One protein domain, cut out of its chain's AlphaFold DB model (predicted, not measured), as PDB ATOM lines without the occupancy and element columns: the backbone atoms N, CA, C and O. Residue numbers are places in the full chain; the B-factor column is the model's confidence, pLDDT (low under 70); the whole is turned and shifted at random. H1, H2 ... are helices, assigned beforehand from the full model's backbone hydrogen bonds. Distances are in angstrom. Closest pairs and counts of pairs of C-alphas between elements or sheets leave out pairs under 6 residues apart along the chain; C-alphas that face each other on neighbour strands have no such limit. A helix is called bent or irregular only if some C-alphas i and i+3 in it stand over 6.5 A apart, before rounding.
ATOM      1  N   GLU A  28     218.497 194.602 144.234       96.06
ATOM      2  CA  GLU A  28     219.236 195.824 144.582       96.06
ATOM      3  C   GLU A  28     218.606 197.089 143.980       96.06
ATOM      4  O   GLU A  28     218.455 198.095 144.667       96.06
ATOM      5  N   GLU A  29     218.175 197.037 142.717       94.06
ATOM      6  CA  GLU A  29     217.509 198.164 142.055       94.06
ATOM      7  C   GLU A  29     216.196 198.550 142.754       94.06
ATOM      8  O   GLU A  29     215.948 199.730 143.001       94.06
ATOM      9  N   GLN A  30     215.378 197.566 143.135       94.94
ATOM     10  CA  GLN A  30     214.107 197.799 143.831       94.94
ATOM     11  C   GLN A  30     214.343 198.427 145.211       94.94
ATOM     12  O   GLN A  30     213.647 199.372 145.587       94.94
ATOM     13  N   ILE A  31     215.371 197.967 145.929       96.00
ATOM     14  CA  ILE A  31     215.792 198.540 147.215       96.00
ATOM     15  C   ILE A  31     216.271 199.988 147.038       96.00
ATOM     16  O   ILE A  31     215.911 200.866 147.826       96.00
ATOM     17  N   LEU A  32     217.058 200.272 145.995       94.56
ATOM     18  CA  LEU A  32     217.538 201.625 145.706       94.56
ATOM     19  C   LEU A  32     216.393 202.580 145.354       94.56
ATOM     20  O   LEU A  32     216.379 203.714 145.837       94.56
ATOM     21  N   ILE A  33     215.411 202.123 144.575       93.12
ATOM     22  CA  ILE A  33     214.199 202.896 144.275       93.12
ATOM     23  C   ILE A  33     213.423 203.181 145.566       93.12
ATOM     24  O   ILE A  33     213.060 204.331 145.817       93.12
ATOM     25  N   ALA A  34     213.217 202.172 146.420       93.75
ATOM     26  CA  ALA A  34     212.530 202.342 147.699       93.75
ATOM     27  C   ALA A  34     213.228 203.378 148.593       93.75
ATOM     28  O   ALA A  34     212.569 204.234 149.192       93.75
ATOM     29  N   LYS A  35     214.565 203.357 148.630       95.44
ATOM     30  CA  LYS A  35     215.361 204.362 149.336       95.44
ATOM     31  C   LYS A  35     215.162 205.759 148.752       95.44
ATOM     32  O   LYS A  35     214.853 206.678 149.501       95.44
ATOM     33  N   ALA A  36     215.278 205.918 147.434       94.00
ATOM     34  CA  ALA A  36     215.108 207.215 146.783       94.00
ATOM     35  C   ALA A  36     213.721 207.822 147.059       94.00
ATOM     36  O   ALA A  36     213.616 209.007 147.378       94.00
ATOM     37  N   VAL A  37     212.660 207.010 146.990       94.56
ATOM     38  CA  VAL A  37     211.291 207.439 147.318       94.56
ATOM     39  C   VAL A  37     211.182 207.840 148.788       94.56
ATOM     40  O   VAL A  37     210.599 208.878 149.097       94.56
ATOM     41  N   THR A  38     211.770 207.056 149.692       96.06
ATOM     42  CA  THR A  38     211.760 207.356 151.132       96.06
ATOM     43  C   THR A  38     212.453 208.685 151.427       96.06
ATOM     44  O   THR A  38     211.890 209.527 152.129       96.06
ATOM     45  N   ASP A  39     213.627 208.913 150.839       96.25
ATOM     46  CA  ASP A  39     214.391 210.148 151.010       96.25
ATOM     47  C   ASP A  39     213.611 211.365 150.483       96.25
ATOM     48  O   ASP A  39     213.562 212.403 151.145       96.25
ATOM     49  N   PHE A  40     212.922 211.235 149.343       95.75
ATOM     50  CA  PHE A  40     212.051 212.291 148.818       95.75
ATOM     51  C   PHE A  40     210.866 212.587 149.744       95.75
ATOM     52  O   PHE A  40     210.558 213.749 149.996       95.75
ATOM     53  N   VAL A  41     210.207 211.564 150.287       95.62
ATOM     54  CA  VAL A  41     209.083 211.767 151.212       95.62
ATOM     55  C   VAL A  41     209.544 212.496 152.473       95.62
ATOM     56  O   VAL A  41     208.931 213.486 152.872       95.62
ATOM     57  N   VAL A  42     210.653 212.057 153.070       97.38
ATOM     58  CA  VAL A  42     211.198 212.674 154.284       97.38
ATOM     59  C   VAL A  42     211.693 214.098 154.022       97.38
ATOM     60  O   VAL A  42     211.463 214.977 154.851       97.38
ATOM     61  N   GLY A  43     212.356 214.333 152.889       95.69
ATOM     62  CA  GLY A  43     212.975 215.619 152.569       95.69
ATOM     63  C   GLY A  43     212.028 216.663 151.977       95.69
ATOM     64  O   GLY A  43     212.179 217.844 152.265       95.69
ATOM     65  N   GLU A  44     211.052 216.253 151.166       94.81
ATOM     66  CA  GLU A  44     210.231 217.177 150.368       94.81
ATOM     67  C   GLU A  44     208.749 217.153 150.746       94.81
ATOM     68  O   GLU A  44     208.082 218.174 150.607       94.81
ATOM     69  N   VAL A  45     208.215 216.020 151.218       94.94
ATOM     70  CA  VAL A  45     206.774 215.878 151.508       94.94
ATOM     71  C   VAL A  45     206.469 216.166 152.975       94.94
ATOM     72  O   VAL A  45     205.617 217.003 153.269       94.94
ATOM     73  N   HIS A  46     207.170 215.513 153.906       97.00
ATOM     74  CA  HIS A  46     206.952 215.694 155.344       97.00
ATOM     75  C   HIS A  46     207.049 217.157 155.812       97.00
ATOM     76  O   HIS A  46     206.192 217.561 156.599       97.00
ATOM     77  N   PRO A  47     208.001 217.986 155.334       96.94
ATOM     78  CA  PRO A  47     208.112 219.368 155.804       96.94
ATOM     79  C   PRO A  47     206.911 220.253 155.455       96.94
ATOM     80  O   PRO A  47     206.694 221.267 156.107       96.94
ATOM     81  N   VAL A  48     206.138 219.885 154.432       96.12
ATOM     82  CA  VAL A  48     204.992 220.661 153.929       96.12
ATOM     83  C   VAL A  48     203.666 219.930 154.146       96.12
ATOM     84  O   VAL A  48     202.660 220.273 153.527       96.12
ATOM     85  N   ILE A  49     203.632 218.919 155.018       95.62
ATOM     86  CA  ILE A  49     202.461 218.049 155.176       95.62
ATOM     87  C   ILE A  49     201.216 218.807 155.654       95.62
ATOM     88  O   ILE A  49     200.124 218.577 155.146       95.62
ATOM     89  N   GLU A  50     201.380 219.792 156.537       96.06
ATOM     90  CA  GLU A  50     200.277 220.653 156.984       96.06
ATOM     91  C   GLU A  50     199.696 221.491 155.835       96.06
ATOM     92  O   GLU A  50     198.492 221.729 155.760       96.06
ATOM     93  N   GLU A  51     200.540 221.919 154.902       95.81
ATOM     94  CA  GLU A  51     200.130 222.712 153.745       95.81
ATOM     95  C   GLU A  51     199.417 221.851 152.696       95.81
ATOM     96  O   GLU A  51     198.511 222.327 152.003       95.81
ATOM     97  N   ILE A  52     199.800 220.573 152.600       94.31
ATOM     98  CA  ILE A  52     199.090 219.562 151.812       94.31
ATOM     99  C   ILE A  52     197.683 219.351 152.386       94.31
ATOM    100  O   ILE A  52     196.714 219.404 151.626       94.31
ATOM    101  N   GLU A  53     197.555 219.188 153.705       94.19
ATOM    102  CA  GLU A  53     196.261 219.049 154.397       94.19
ATOM    103  C   GLU A  53     195.362 220.278 154.186       94.19
ATOM    104  O   GLU A  53     194.165 220.160 153.918       94.19
ATOM    105  N   GLN A  54     195.952 221.476 154.205       96.88
ATOM    106  CA  GLN A  54     195.257 222.732 153.901       96.88
ATOM    107  C   GLN A  54     194.944 222.922 152.408       96.88
ATOM    108  O   GLN A  54     194.363 223.938 152.027       96.88
ATOM    109  N   LYS A  55     195.304 221.956 151.550       92.56
ATOM    110  CA  LYS A  55     195.105 221.994 150.093       92.56
ATOM    111  C   LYS A  55     195.674 223.260 149.458       92.56
ATOM    112  O   LYS A  55     195.062 223.830 148.552       92.56
ATOM    113  N   LYS A  56     196.848 223.695 149.923       94.69
ATOM    114  CA  LYS A  56     197.539 224.869 149.386       94.69
ATOM    115  C   LYS A  56     197.654 224.756 147.866       94.69
ATOM    116  O   LYS A  56     198.189 223.781 147.329       94.69
ATOM    117  N   GLU A  57     197.112 225.752 147.173       94.19
ATOM    118  CA  GLU A  57     196.986 225.727 145.721       94.19
ATOM    119  C   GLU A  57     198.362 225.574 145.051       94.19
ATOM    120  O   GLU A  57     199.342 226.214 145.428       94.19
ATOM    121  N   GLY A  58     198.457 224.667 144.076       93.56
ATOM    122  CA  GLY A  58     199.688 224.409 143.322       93.56
ATOM    123  C   GLY A  58     200.757 223.564 144.031       93.56
ATOM    124  O   GLY A  58     201.647 223.060 143.344       93.56
ATOM    125  N   LEU A  59     200.666 223.330 145.348       94.38
ATOM    126  CA  LEU A  59     201.671 222.565 146.106       94.38
ATOM    127  C   LEU A  59     201.740 221.093 145.675       94.38
ATOM    128  O   LEU A  59     202.811 220.577 145.371       94.38
ATOM    129  N   LEU A  60     200.597 220.411 145.576       93.00
ATOM    130  CA  LEU A  60     200.571 219.010 145.132       93.00
ATOM    131  C   LEU A  60     201.128 218.851 143.711       93.00
ATOM    132  O   LEU A  60     201.872 217.917 143.428       93.00
ATOM    133  N   VAL A  61     200.810 219.788 142.814       94.06
ATOM    134  CA  VAL A  61     201.314 219.766 141.434       94.06
ATOM    135  C   VAL A  61     202.826 219.988 141.400       94.06
ATOM    136  O   VAL A  61     203.508 219.339 140.607       94.06
ATOM    137  N   SER A  62     203.366 220.878 142.239       94.44
ATOM    138  CA  SER A  62     204.810 221.120 142.301       94.44
ATOM    139  C   SER A  62     205.566 219.912 142.861       94.44
ATOM    140  O   SER A  62     206.566 219.509 142.268       94.44
ATOM    141  N   LEU A  63     205.050 219.265 143.910       94.56
ATOM    142  CA  LEU A  63     205.611 218.027 144.462       94.56
ATOM    143  C   LEU A  63     205.591 216.885 143.437       94.56
ATOM    144  O   LEU A  63     206.597 216.206 143.248       94.56
ATOM    145  N   LEU A  64     204.487 216.715 142.701       92.81
ATOM    146  CA  LEU A  64     204.383 215.701 141.645       92.81
ATOM    147  C   LEU A  64     205.325 215.961 140.463       92.81
ATOM    148  O   LEU A  64     205.792 215.011 139.835       92.81
ATOM    149  N   LYS A  65     205.598 217.231 140.132       93.94
ATOM    150  CA  LYS A  65     206.603 217.589 139.119       93.94
ATOM    151  C   LYS A  65     208.009 217.219 139.589       93.94
ATOM    152  O   LYS A  65     208.701 216.522 138.857       93.94
ATOM    153  N   LYS A  66     208.374 217.586 140.824       92.06
ATOM    154  CA  LYS A  66     209.664 217.219 141.431       92.06
ATOM    155  C   LYS A  66     209.873 215.702 141.473       92.06
ATOM    156  O   LYS A  66     210.915 215.215 141.055       92.06
ATOM    157  N   ALA A  67     208.862 214.941 141.895       92.19
ATOM    158  CA  ALA A  67     208.926 213.477 141.890       92.19
ATOM    159  C   ALA A  67     209.146 212.907 140.473       92.19
ATOM    160  O   ALA A  67     209.882 211.938 140.289       92.19
ATOM    161  N   GLY A  68     208.544 213.523 139.449       90.44
ATOM    162  CA  GLY A  68     208.766 213.143 138.054       90.44
ATOM    163  C   GLY A  68     210.172 213.444 137.539       90.44
ATOM    164  O   GLY A  68     210.733 212.623 136.822       90.44
ATOM    165  N   GLU A  69     210.771 214.563 137.944       89.19
ATOM    166  CA  GLU A  69     212.168 214.896 137.620       89.19
ATOM    167  C   GLU A  69     213.160 213.897 138.240       89.19
ATOM    168  O   GLU A  69     214.192 213.603 137.641       89.19
ATOM    169  N   LEU A  70     212.811 213.308 139.388       85.62
ATOM    170  CA  LEU A  70     213.567 212.229 140.036       85.62
ATOM    171  C   LEU A  70     213.316 210.840 139.420       85.62
ATOM    172  O   LEU A  70     213.827 209.842 139.920       85.62
ATOM    173  N   GLY A  71     212.518 210.751 138.353       82.06
ATOM    174  CA  GLY A  71     212.203 209.490 137.676       82.06
ATOM    175  C   GLY A  71     211.170 208.618 138.396       82.06
ATOM    176  O   GLY A  71     210.913 207.505 137.947       82.06
ATOM    177  N   MET A  72     210.541 209.110 139.471       82.06
ATOM    178  CA  MET A  72     209.530 208.367 140.245       82.06
ATOM    179  C   MET A  72     208.157 208.349 139.567       82.06
ATOM    180  O   MET A  72     207.309 207.519 139.883       82.06
ATOM    181  N   LYS A  73     207.924 209.280 138.639       60.69
ATOM    182  CA  LYS A  73     206.720 209.333 137.814       60.69
ATOM    183  C   LYS A  73     207.101 208.959 136.385       60.69
ATOM    184  O   LYS A  73     207.500 209.830 135.612       60.69
ATOM    185  N   ARG A  74     206.966 207.681 136.046       47.88
ATOM    186  CA  ARG A  74     206.915 207.227 134.656       47.88
ATOM    187  C   ARG A  74     205.570 206.586 134.369       47.88
ATOM    188  O   ARG A  74     205.044 205.922 135.287       47.88
TER     189      ARG A  74
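What this domain is: This is residues 28 to 74 of the 74 residues of an uncharacterized protein of Deltaproteobacteria bacterium (UniProt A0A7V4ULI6). A long helix, H1, and a shorter one, H2, make a helical hairpin of unequal arms: H2 folds back beside the later part of H1, and the early part of H1 sticks out past it. The printed part has 47 residues with two named helices, H1 then H2, and no named strand; its class is all helix. It is only just loose, close to compact, with a radius of gyration of the C-alphas of 11.7 A, and only just elongated, spanning 37 by 19 by 11 A.

How they stand to each other: H1, residues 28 to 53, is irregular, with a kink of 69 degrees near residue 47; C-alphas 47 and 50 are 8.0 A apart. H2, residues 59 to 69, touches H1 at residues 40 to 52 alone. Their closest C-alphas, those of Ile 52 and Leu 60, are 6.9 A apart. The two form a helical hairpin at a shallow tilt of 18 degrees, opposite ways. Every O i to N i+4 pair is within hydrogen-bond range in H2, and 17 of 22 in H1.

Where its parts are: H1 measures 34.1 A from C-alpha 28 at (219.236, 195.824, 144.582) to C-alpha 53. H2 measures 15.5 A and ends at C-alpha 69, (212.168, 214.896, 137.620).

The domain as a whole: The C-alphas farthest apart, Glu 28 and Glu 57, are 37.3 A apart. The printed part has no cut, and the link from H1 to H2 is tight. Residues 73 to 74 have pLDDT under 70.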